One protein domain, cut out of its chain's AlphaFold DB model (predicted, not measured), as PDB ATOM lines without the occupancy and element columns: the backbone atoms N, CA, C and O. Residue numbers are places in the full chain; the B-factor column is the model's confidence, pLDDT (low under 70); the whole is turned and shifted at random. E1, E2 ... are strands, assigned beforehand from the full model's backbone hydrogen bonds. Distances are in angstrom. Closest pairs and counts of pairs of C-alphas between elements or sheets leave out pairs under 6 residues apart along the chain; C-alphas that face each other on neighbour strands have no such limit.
ATOM      1  N   THR A   5     -38.369 -42.089  28.771       79.44
ATOM      2  CA  THR A   5     -37.047 -42.702  28.633       79.44
ATOM      3  C   THR A   5     -36.939 -43.929  29.530       79.44
ATOM      4  O   THR A   5     -37.422 -43.913  30.662       79.44
ATOM      5  N   TYR A   6     -36.330 -44.985  29.003       78.62
ATOM      6  CA  TYR A   6     -36.054 -46.244  29.682       78.62
ATOM      7  C   TYR A   6     -34.570 -46.570  29.542       78.62
ATOM      8  O   TYR A   6     -33.990 -46.364  28.473       78.62
ATOM      9  N   GLU A   7     -33.979 -47.090  30.610       79.56
ATOM     10  CA  GLU A   7     -32.571 -47.480  30.661       79.56
ATOM     11  C   GLU A   7     -32.466 -48.999  30.821       79.56
ATOM     12  O   GLU A   7     -33.123 -49.594  31.678       79.56
ATOM     13  N   TYR A   8     -31.634 -49.618  29.988       67.94
ATOM     14  CA  TYR A   8     -31.343 -51.049  29.978       67.94
ATOM     15  C   TYR A   8     -29.821 -51.238  30.017       67.94
ATOM     16  O   TYR A   8     -29.186 -51.568  29.015       67.94
ATOM     17  N   GLY A   9     -29.209 -50.963  31.172       78.12
ATOM     18  CA  GLY A   9     -27.750 -50.888  31.285       78.12
ATOM     19  C   GLY A   9     -27.214 -49.642  30.576       78.12
ATOM     20  O   GLY A   9     -27.592 -48.532  30.934       78.12
ATOM     21  N   GLU A  10     -26.353 -49.815  29.571       77.00
ATOM     22  CA  GLU A  10     -25.821 -48.702  28.759       77.00
ATOM     23  C   GLU A  10     -26.780 -48.247  27.642       77.00
ATOM     24  O   GLU A  10     -26.578 -47.191  27.040       77.00
ATOM     25  N   LEU A  11     -27.828 -49.025  27.351       67.19
ATOM     26  CA  LEU A  11     -28.818 -48.689  26.332       67.19
ATOM     27  C   LEU A  11     -29.874 -47.740  26.904       67.19
ATOM     28  O   LEU A  11     -30.576 -48.082  27.859       67.19
ATOM     29  N   VAL A  12     -30.056 -46.585  26.261       76.50
ATOM     30  CA  VAL A  12     -31.100 -45.614  26.619       76.50
ATOM     31  C   VAL A  12     -32.096 -45.490  25.470       76.50
ATOM     32  O   VAL A  12     -31.750 -45.083  24.359       76.50
ATOM     33  N   VAL A  13     -33.360 -45.817  25.735       73.62
ATOM     34  CA  VAL A  13     -34.451 -45.763  24.753       73.62
ATOM     35  C   VAL A  13     -35.430 -44.670  25.150       73.62
ATOM     36  O   VAL A  13     -36.030 -44.731  26.219       73.62
ATOM     37  N   THR A  14     -35.631 -43.674  24.286       77.31
ATOM     38  CA  THR A  14     -36.637 -42.626  24.497       77.31
ATOM     39  C   THR A  14     -37.801 -42.813  23.541       77.31
ATOM     40  O   THR A  14     -37.703 -42.499  22.353       77.31
ATOM     41  N   LEU A  15     -38.932 -43.259  24.088       72.50
ATOM     42  CA  LEU A  15     -40.185 -43.359  23.359       72.50
ATOM     43  C   LEU A  15     -40.734 -41.956  23.096       72.50
ATOM     44  O   LEU A  15     -41.037 -41.193  24.022       72.50
ATOM     45  N   THR A  16     -40.872 -41.618  21.817       69.38
ATOM     46  CA  THR A  16     -41.432 -40.341  21.382       69.38
ATOM     47  C   THR A  16     -42.943 -40.328  21.541       69.38
ATOM     48  O   THR A  16     -43.653 -41.216  21.077       69.38
ATOM     49  N   SER A  17     -43.442 -39.268  22.159       69.00
ATOM     50  CA  SER A  17     -44.863 -39.044  22.419       69.00
ATOM     51  C   SER A  17     -45.594 -38.295  21.300       69.00
ATOM     52  O   SER A  17     -46.824 -38.229  21.310       69.00
ATOM     53  N   SER A  18     -44.847 -37.763  20.330       71.50
ATOM     54  CA  SER A  18     -45.337 -37.075  19.136       71.50
ATOM     55  C   SER A  18     -44.770 -37.727  17.879       71.50
ATOM     56  O   SER A  18     -43.574 -38.010  17.819       71.50
ATOM     57  N   PHE A  19     -45.607 -37.921  16.866       71.88
ATOM     58  CA  PHE A  19     -45.214 -38.478  15.575       71.88
ATOM     59  C   PHE A  19     -46.012 -37.813  14.452       71.88
ATOM     60  O   PHE A  19     -47.148 -37.386  14.659       71.88
ATOM     61  N   SER A  41     -36.137 -42.283  19.647       71.81
ATOM     62  CA  SER A  41     -34.674 -42.230  19.549       71.81
ATOM     63  C   SER A  41     -34.027 -43.238  20.499       71.81
ATOM     64  O   SER A  41     -34.395 -43.318  21.671       71.81
ATOM     65  N   MET A  42     -33.038 -43.973  19.991       73.88
ATOM     66  CA  MET A  42     -32.185 -44.882  20.763       73.88
ATOM     67  C   MET A  42     -30.771 -44.306  20.860       73.88
ATOM     68  O   MET A  42     -30.239 -43.812  19.865       73.88
ATOM     69  N   ALA A  43     -30.175 -44.362  22.049       76.69
ATOM     70  CA  ALA A  43     -28.779 -44.022  22.284       76.69
ATOM     71  C   ALA A  43     -28.019 -45.274  22.728       76.69
ATOM     72  O   ALA A  43     -28.491 -46.026  23.578       76.69
ATOM     73  N   VAL A  44     -26.852 -45.480  22.123       80.06
ATOM     74  CA  VAL A  44     -25.967 -46.628  22.346       80.06
ATOM     75  C   VAL A  44     -24.586 -46.120  22.767       80.06
ATOM     76  O   VAL A  44     -24.209 -45.000  22.408       80.06
ATOM     77  N   GLY A  45     -23.834 -46.920  23.521       79.81
ATOM     78  CA  GLY A  45     -22.514 -46.538  24.032       79.81
ATOM     79  C   GLY A  45     -21.435 -46.515  22.945       79.81
ATOM     80  O   GLY A  45     -20.449 -45.783  23.056       79.81
ATOM     81  N   ASN A  46     -21.620 -47.279  21.862       85.44
ATOM     82  CA  ASN A  46     -20.653 -47.397  20.776       85.44
ATOM     83  C   ASN A  46     -21.318 -47.492  19.394       85.44
ATOM     84  O   ASN A  46     -22.263 -48.244  19.188       85.44
ATOM     85  N   PHE A  47     -20.763 -46.818  18.382       84.94
ATOM     86  CA  PHE A  47     -21.284 -46.885  17.008       84.94
ATOM     87  C   PHE A  47     -21.292 -48.307  16.413       84.94
ATOM     88  O   PHE A  47     -22.098 -48.587  15.534       84.94
ATOM     89  N   LYS A  48     -20.427 -49.213  16.892       90.75
ATOM     90  CA  LYS A  48     -20.388 -50.631  16.482       90.75
ATOM     91  C   LYS A  48     -21.595 -51.441  16.969       90.75
ATOM     92  O   LYS A  48     -21.701 -52.623  16.664       90.75
ATOM     93  N   GLU A  49     -22.462 -50.842  17.772       92.44
ATOM     94  CA  GLU A  49     -23.690 -51.456  18.286       92.44
ATOM     95  C   GLU A  49     -24.859 -51.268  17.318       92.44
ATOM     96  O   GLU A  49     -25.892 -51.918  17.463       92.44
ATOM     97  N   LEU A  50     -24.670 -50.421  16.302       92.69
ATOM     98  CA  LEU A  50     -25.635 -50.122  15.258       92.69
ATOM     99  C   LEU A  50     -25.096 -50.551  13.897       92.69
ATOM    100  O   LEU A  50     -23.922 -50.366  13.582       92.69
ATOM    101  N   ASN A  51     -25.980 -51.073  13.052       94.88
ATOM    102  CA  ASN A  51     -25.668 -51.308  11.648       94.88
ATOM    103  C   ASN A  51     -26.898 -51.074  10.774       94.88
ATOM    104  O   ASN A  51     -28.028 -51.330  11.191       94.88
ATOM    105  N   ALA A  52     -26.692 -50.547   9.571       94.94
ATOM    106  CA  ALA A  52     -27.789 -50.334   8.641       94.94
ATOM    107  C   ALA A  52     -28.339 -51.697   8.181       94.94
ATOM    108  O   ALA A  52     -27.581 -52.669   8.074       94.94
ATOM    109  N   PRO A  53     -29.644 -51.805   7.887       97.25
ATOM    110  CA  PRO A  53     -30.156 -52.984   7.210       97.25
ATOM    111  C   PRO A  53     -29.495 -53.142   5.836       97.25
ATOM    112  O   PRO A  53     -29.149 -52.168   5.166       97.25
ATOM    113  N   THR A  54     -29.352 -54.388   5.397       97.88
ATOM    114  CA  THR A  54     -28.781 -54.726   4.083       97.88
ATOM    115  C   THR A  54     -29.796 -54.556   2.954       97.88
ATOM    116  O   THR A  54     -29.426 -54.256   1.823       97.88
ATOM    117  N   SER A  55     -31.082 -54.738   3.261       97.44
ATOM    118  CA  SER A  55     -32.211 -54.555   2.347       97.44
ATOM    119  C   SER A  55     -33.521 -54.534   3.151       97.44
ATOM    120  O   SER A  55     -33.502 -54.453   4.380       97.44
ATOM    121  N   TYR A  56     -34.658 -54.618   2.467       98.06
ATOM    122  CA  TYR A  56     -35.983 -54.728   3.067       98.06
ATOM    123  C   TYR A  56     -36.815 -55.813   2.384       98.06
ATOM    124  O   TYR A  56     -36.748 -55.995   1.169       98.06
ATOM    125  N   THR A  57     -37.674 -56.468   3.159       97.88
ATOM    126  CA  THR A  57     -38.783 -57.278   2.648       97.88
ATOM    127  C   THR A  57     -40.064 -56.457   2.717       97.88
ATOM    128  O   THR A  57     -40.415 -55.947   3.782       97.88
ATOM    129  N   GLN A  58     -40.785 -56.328   1.601       96.25
ATOM    130  CA  GLN A  58     -42.112 -55.717   1.625       96.25
ATOM    131  C   GLN A  58     -43.086 -56.653   2.339       96.25
ATOM    132  O   GLN A  58     -43.286 -57.782   1.899       96.25
ATOM    133  N   LEU A  59     -43.696 -56.181   3.423       95.75
ATOM    134  CA  LEU A  59     -44.719 -56.935   4.144       95.75
ATOM    135  C   LEU A  59     -46.107 -56.663   3.566       95.75
ATOM    136  O   LEU A  59     -46.924 -57.573   3.451       95.75
ATOM    137  N   TRP A  60     -46.375 -55.401   3.218       93.12
ATOM    138  CA  TRP A  60     -47.689 -54.957   2.764       93.12
ATOM    139  C   TRP A  60     -47.626 -53.631   1.986       93.12
ATOM    140  O   TRP A  60     -46.698 -52.832   2.148       93.12
ATOM    141  N   ALA A  61     -48.625 -53.387   1.139       92.19
ATOM    142  CA  ALA A  61     -48.933 -52.080   0.563       92.19
ATOM    143  C   ALA A  61     -50.434 -51.940   0.312       92.19
ATOM    144  O   ALA A  61     -51.111 -52.915  -0.005       92.19
ATOM    145  N   ASP A  62     -50.922 -50.707   0.357       90.69
ATOM    146  CA  ASP A  62     -52.343 -50.373   0.230       90.69
ATOM    147  C   ASP A  62     -52.863 -50.302  -1.216       90.69
ATOM    148  O   ASP A  62     -53.905 -49.697  -1.485       90.69
ATOM    149  N   LYS A  63     -52.145 -50.905  -2.169       90.94
ATOM    150  CA  LYS A  63     -52.510 -50.885  -3.590       90.94
ATOM    151  C   LYS A  63     -53.917 -51.448  -3.785       90.94
ATOM    152  O   LYS A  63     -54.187 -52.592  -3.435       90.94
ATOM    153  N   GLY A  64     -54.790 -50.651  -4.398       88.50
ATOM    154  CA  GLY A  64     -56.177 -51.038  -4.661       88.50
ATOM    155  C   GLY A  64     -57.121 -50.888  -3.465       88.50
ATOM    156  O   GLY A  64     -58.280 -51.263  -3.586       88.50
ATOM    157  N   SER A  65     -56.665 -50.319  -2.344       86.38
ATOM    158  CA  SER A  65     -57.518 -50.081  -1.171       86.38
ATOM    159  C   SER A  65     -58.574 -48.996  -1.390       86.38
ATOM    160  O   SER A  65     -59.590 -49.013  -0.712       86.38
ATOM    161  N   GLY A  66     -58.340 -48.043  -2.299       88.19
ATOM    162  CA  GLY A  66     -59.168 -46.840  -2.443       88.19
ATOM    163  C   GLY A  66     -58.846 -45.731  -1.431       88.19
ATOM    164  O   GLY A  66     -59.447 -44.658  -1.497       88.19
ATOM    165  N   ALA A  67     -57.880 -45.951  -0.528       86.12
ATOM    166  CA  ALA A  67     -57.406 -44.926   0.396       86.12
ATOM    167  C   ALA A  67     -56.834 -43.712  -0.355       86.12
ATOM    168  O   ALA A  67     -56.266 -43.824  -1.444       86.12
ATOM    169  N   LYS A  68     -56.985 -42.520   0.236       87.19
ATOM    170  CA  LYS A  68     -56.516 -41.262  -0.376       87.19
ATOM    171  C   LYS A  68     -54.995 -41.118  -0.371       87.19
ATOM    172  O   LYS A  68     -54.445 -40.408  -1.211       87.19
ATOM    173  N   LEU A  69     -54.333 -41.724   0.608       86.56
ATOM    174  CA  LEU A  69     -52.881 -41.737   0.748       86.56
ATOM    175  C   LEU A  69     -52.377 -43.125   0.399       86.56
ATOM    176  O   LEU A  69     -53.020 -44.086   0.780       86.56
ATOM    177  N   ASN A  70     -51.211 -43.203  -0.243       90.75
ATOM    178  CA  ASN A  70     -50.555 -44.472  -0.548       90.75
ATOM    179  C   ASN A  70     -49.561 -44.831   0.556       90.75
ATOM    180  O   ASN A  70     -48.711 -44.006   0.903       90.75
ATOM    181  N   GLY A  71     -49.605 -46.066   1.045       91.06
ATOM    182  CA  GLY A  71     -48.774 -46.544   2.149       91.06
ATOM    183  C   GLY A  71     -48.166 -47.918   1.895       91.06
ATOM    184  O   GLY A  71     -48.767 -48.787   1.261       91.06
ATOM    185  N   SER A  72     -46.955 -48.136   2.410       92.75
ATOM    186  CA  SER A  72     -46.303 -49.448   2.385       92.75
ATOM    187  C   SER A  72     -45.445 -49.721   3.612       92.75
ATOM    188  O   SER A  72     -44.957 -48.807   4.280       92.75
ATOM    189  N   PHE A  73     -45.335 -51.012   3.925       93.38
ATOM    190  CA  PHE A  73     -44.763 -51.541   5.153       93.38
ATOM    191  C   PHE A  73     -43.611 -52.472   4.799       93.38
ATOM    192  O   PHE A  73     -43.745 -53.348   3.935       93.38
ATOM    193  N   TRP A  74     -42.491 -52.297   5.486       95.25
ATOM    194  CA  TRP A  74     -41.229 -52.921   5.124       95.25
ATOM    195  C   TRP A  74     -40.509 -53.444   6.354       95.25
ATOM    196  O   TRP A  74     -40.241 -52.684   7.281       95.25
ATOM    197  N   ARG A  75     -40.129 -54.720   6.326       95.81
ATOM    198  CA  ARG A  75     -39.260 -55.311   7.339       95.81
ATOM    199  C   ARG A  75     -37.800 -55.122   6.948       95.81
ATOM    200  O   ARG A  75     -37.420 -55.608   5.880       95.81
ATOM    201  N   PRO A  76     -36.975 -54.445   7.762       97.06
ATOM    202  CA  PRO A  76     -35.545 -54.369   7.507       97.06
ATOM    203  C   PRO A  76     -34.904 -55.759   7.587       97.06
ATOM    204  O   PRO A  76     -35.184 -56.533   8.501       97.06
ATOM    205  N   ILE A  77     -34.017 -56.067   6.644       97.94
ATOM    206  CA  ILE A  77     -33.172 -57.263   6.678       97.94
ATOM    207  C   ILE A  77     -31.856 -56.872   7.348       97.94
ATOM    208  O   ILE A  77     -30.994 -56.243   6.725       97.94
ATOM    209  N   ALA A  78     -31.713 -57.206   8.629       97.56
ATOM    210  CA  ALA A  78     -30.518 -56.883   9.401       97.56
ATOM    211  C   ALA A  78     -29.270 -57.603   8.856       97.56
ATOM    212  O   ALA A  78     -29.354 -58.701   8.300       97.56
ATOM    213  N   ALA A  79     -28.102 -56.979   9.012       97.44
ATOM    214  CA  ALA A  79     -26.830 -57.653   8.780       97.44
ATOM    215  C   ALA A  79     -26.611 -58.776   9.814       97.44
ATOM    216  O   ALA A  79     -27.178 -58.746  10.905       97.44
ATOM    217  N   SER A  80     -25.754 -59.749   9.493       97.50
ATOM    218  CA  SER A  80     -25.413 -60.833  10.427       97.50
ATOM    219  C   SER A  80     -24.891 -60.281  11.762       97.50
ATOM    220  O   SER A  80     -24.040 -59.391  11.768       97.50
ATOM    221  N   GLY A  81     -25.408 -60.802  12.879       97.00
ATOM    222  CA  GLY A  81     -25.099 -60.321  14.233       97.00
ATOM    223  C   GLY A  81     -25.903 -59.095  14.688       97.00
ATOM    224  O   GLY A  81     -25.623 -58.555  15.757       97.00
ATOM    225  N   TYR A  82     -26.891 -58.651  13.906       96.81
ATOM    226  CA  TYR A  82     -27.784 -57.539  14.242       96.81
ATOM    227  C   TYR A  82     -29.255 -57.949  14.114       96.81
ATOM    228  O   TYR A  82     -29.597 -58.889  13.399       96.81
ATOM    229  N   ILE A  83     -30.134 -57.212  14.791       95.06
ATOM    230  CA  ILE A  83     -31.582 -57.410  14.838       95.06
ATOM    231  C   ILE A  83     -32.290 -56.089  14.514       95.06
ATOM    232  O   ILE A  83     -31.916 -55.019  14.999       95.06
ATOM    233  N   ALA A  84     -33.322 -56.160  13.673       93.75
ATOM    234  CA  ALA A  84     -34.202 -55.030  13.401       93.75
ATOM    235  C   ALA A  84     -35.203 -54.861  14.554       93.75
ATOM    236  O   ALA A  84     -35.908 -55.804  14.902       93.75
ATOM    237  N   MET A  85     -35.292 -53.654  15.118       88.25
ATOM    238  CA  MET A  85     -36.163 -53.369  16.272       88.25
ATOM    239  C   MET A  85     -37.614 -53.045  15.895       88.25
ATOM    240  O   MET A  85     -38.453 -52.862  16.770       88.25
ATOM    241  N   GLY A  86     -37.922 -52.944  14.603       88.62
ATOM    242  CA  GLY A  86     -39.265 -52.650  14.119       88.62
ATOM    243  C   GLY A  86     -39.342 -52.569  12.599       88.62
ATOM    244  O   GLY A  86     -38.328 -52.648  11.901       88.62
ATOM    245  N   ASP A  87     -40.564 -52.394  12.100       91.75
ATOM    246  CA  ASP A  87     -40.851 -52.238  10.676       91.75
ATOM    247  C   ASP A  87     -40.863 -50.751  10.269       91.75
ATOM    248  O   ASP A  87     -41.121 -49.853  11.072       91.75
ATOM    249  N   VAL A  88     -40.587 -50.484   8.993       90.94
ATOM    250  CA  VAL A  88     -40.623 -49.142   8.401       90.94
ATOM    251  C   VAL A  88     -41.924 -48.957   7.637       90.94
ATOM    252  O   VAL A  88     -42.217 -49.697   6.697       90.94
ATOM    253  N   VAL A  89     -42.664 -47.911   7.998       89.75
ATOM    254  CA  VAL A  89     -43.836 -47.445   7.252       89.75
ATOM    255  C   VAL A  89     -43.459 -46.189   6.481       89.75
ATOM    256  O   VAL A  89     -42.824 -45.282   7.022       89.75
ATOM    257  N   GLN A  90     -43.840 -46.122   5.209       88.88
ATOM    258  CA  GLN A  90     -43.645 -44.916   4.413       88.88
ATOM    259  C   GLN A  90     -44.781 -44.652   3.429       88.88
ATOM    260  O   GLN A  90     -45.533 -45.553   3.063       88.88
ATOM    261  N   SER A  91     -44.844 -43.401   2.973       91.00
ATOM    262  CA  SER A  91     -45.680 -43.004   1.848       91.00
ATOM    263  C   SER A  91     -45.136 -43.587   0.542       91.00
ATOM    264  O   SER A  91     -43.926 -43.570   0.301       91.00
ATOM    265  N   GLY A  92     -46.036 -44.042  -0.327       92.56
ATOM    266  CA  GLY A  92     -45.698 -44.652  -1.614       92.56
ATOM    267  C   GLY A  92     -45.246 -46.111  -1.496       92.56
ATOM    268  O   GLY A  92     -45.440 -46.750  -0.467       92.56
ATOM    269  N   TYR A  93     -44.664 -46.647  -2.574       94.69
ATOM    270  CA  TYR A  93     -44.392 -48.089  -2.739       94.69
ATOM    271  C   TYR A  93     -42.943 -48.437  -3.067       94.69
ATOM    272  O   TYR A  93     -42.632 -49.603  -3.302       94.69
ATOM    273  N   THR A  94     -42.069 -47.442  -3.169       95.81
ATOM    274  CA  THR A  94     -40.650 -47.679  -3.433       95.81
ATOM    275  C   THR A  94     -39.995 -48.285  -2.201       95.81
ATOM    276  O   THR A  94     -40.450 -48.044  -1.090       95.81
ATOM    277  N   THR A  95     -38.936 -49.073  -2.362       95.19
ATOM    278  CA  THR A  95     -38.187 -49.599  -1.211       95.19
ATOM    279  C   THR A  95     -37.608 -48.439  -0.384       95.19
ATOM    280  O   THR A  95     -37.101 -47.478  -0.973       95.19
ATOM    281  N   PRO A  96     -37.676 -48.469   0.962       95.06
ATOM    282  CA  PRO A  96     -37.086 -47.422   1.787       95.06
ATOM    283  C   PRO A  96     -35.559 -47.377   1.642       95.06
ATOM    284  O   PRO A  96     -34.913 -48.393   1.396       95.06
ATOM    285  N   SER A  97     -34.965 -46.203   1.874       95.38
ATOM    286  CA  SER A  97     -33.507 -46.103   2.027       95.38
ATOM    287  C   SER A  97     -33.045 -46.881   3.263       95.38
ATOM    288  O   SER A  97     -33.670 -46.802   4.326       95.38
ATOM    289  N   THR A  98     -31.919 -47.585   3.163       94.69
ATOM    290  CA  THR A  98     -31.280 -48.269   4.302       94.69
ATOM    291  C   THR A  98     -30.726 -47.295   5.343       94.69
ATOM    292  O   THR A  98     -30.479 -47.693   6.470       94.69
ATOM    293  N   SER A  99     -30.623 -46.002   5.024       91.25
ATOM    294  CA  SER A  99     -30.246 -44.954   5.984       91.25
ATOM    295  C   SER A  99     -31.390 -44.468   6.885       91.25
ATOM    296  O   SER A  99     -31.161 -43.615   7.740       91.25
ATOM    297  N   LYS A 100     -32.629 -44.950   6.692       86.38
ATOM    298  CA  LYS A 100     -33.790 -44.505   7.487       86.38
ATOM    299  C   LYS A 100     -33.825 -45.081   8.901       86.38
ATOM    300  O   LYS A 100     -34.424 -44.462   9.775       86.38
ATOM    301  N   VAL A 101     -33.246 -46.259   9.110       91.19
ATOM    302  CA  VAL A 101     -33.273 -46.977  10.389       91.19
ATOM    303  C   VAL A 101     -31.957 -47.703  10.627       91.19
ATOM    304  O   VAL A 101     -31.209 -47.975   9.689       91.19
ATOM    305  N   TRP A 102     -31.714 -48.055  11.884       91.50
ATOM    306  CA  TRP A 102     -30.570 -48.848  12.312       91.50
ATOM    307  C   TRP A 102     -31.049 -50.136  12.987       91.50
ATOM    308  O   TRP A 102     -32.081 -50.150  13.658       91.50
ATOM    309  N   CYS A 103     -30.304 -51.216  12.784       93.81
ATOM    310  CA  CYS A 103     -30.444 -52.482  13.496       93.81
ATOM    311  C   CYS A 103     -29.472 -52.496  14.683       93.81
ATOM    312  O   CYS A 103     -28.369 -51.958  14.572       93.81
ATOM    313  N   LEU A 104     -29.866 -53.124  15.791       93.12
ATOM    314  CA  LEU A 104     -29.051 -53.238  17.003       93.12
ATOM    315  C   LEU A 104     -28.271 -54.548  17.016       93.12
ATOM    316  O   LEU A 104     -28.751 -55.554  16.501       93.12
ATOM    317  N   ARG A 105     -27.077 -54.548  17.609       94.62
ATOM    318  CA  ARG A 105     -26.296 -55.773  17.827       94.62
ATOM    319  C   ARG A 105     -27.125 -56.784  18.627       94.62
ATOM    320  O   ARG A 105     -27.809 -56.419  19.580       94.62
ATOM    321  N   SER A 106     -27.101 -58.048  18.214       93.94
ATOM    322  CA  SER A 106     -28.041 -59.066  18.704       93.94
ATOM    323  C   SER A 106     -27.906 -59.404  20.194       93.94
ATOM    324  O   SER A 106     -28.840 -59.927  20.783       93.94
TER     325      SER A 106
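What this domain is: This is residues 5 to 19 and 41 to 106 of the 119 residues of an uncharacterized protein of Aspergillus flavus (UniProt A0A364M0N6). Two small three-stranded antiparallel sheets stand apart: E1, E2 and E3 form one near one end of a flat, loose body, and the larger, twisted sheet E4, E5 and E6 has the loop of residues 62 to 70 reaching out toward the other end. Short E7 sits away from both sheets, paired with residues 50 to 51 and 82 to 83 of the links. The printed part has 81 residues, with no named helix and seven named strands, E1 to E7 in chain order; the sheet orders are E1 - E2 - E3 and E4 - E5 - E6. The class is all strand, though under half of the residues, 33 of 81, are in named strands. The whole is loose, with a radius of gyration of the C-alphas of 14.7 A, and only just flat, with spans of 46 by 31 by 15 A.

Where its parts are: Find C-alpha 5 at (-37.047, -42.702, 28.633), where E1 begins, residues 5 to 8. E2 follows in residues 11 to 15, 12.9 A long, and after the cut E3 takes residues 41 to 43. Next find C-alpha 55 at (-32.211, -54.555, 2.347): from there E4 runs 17.0 A through residues 55 to 61. E5 returns in residues 71 to 77, 19.5 A long, and E6 takes residues 88 to 91. E7, residues 103 to 105, ends at C-alpha 105 (-26.296, -55.773, 17.827).

How they stand to each other: Start at the hairpin E1 and E2, antiparallel at 154 degrees, where N 6 and O 13 are 2.8 A apart, within hydrogen-bond range. On E2, the inner strand, look next to antiparallel E3 at 167 degrees, with N 14 and O 41 at 2.9 A. In the other sheet, E4, E5 and E6 make a meander, each strand the antiparallel neighbour of the one before. E4 and E5 are a hairpin at 149 degrees, with N 75 and O 57 at 2.8 A; E5 and E6 are another, also at 149 degrees, with N 88 and O 74 at 2.8 A. This sheet is only just strongly twisted, its C-alphas lying up to 4.2 A off the best plane. E7 pairs with no named strand; E5 and E7 are only just apart, their closest C-alphas 8.1 A from each other.

The domain as a whole: The two C-alphas farthest apart are those of Gly 9 and Gly 66, at 46.3 A. Residues 20 to 40 are not printed, and C-alphas 19 and 41 are 11.9 A apart across that cut. The links E3 to E4 and E6 to E7 are long. Mean pLDDT of the printed part is 88.3; it is under 70 at residues 8, 11 and 16 to 17 of this model.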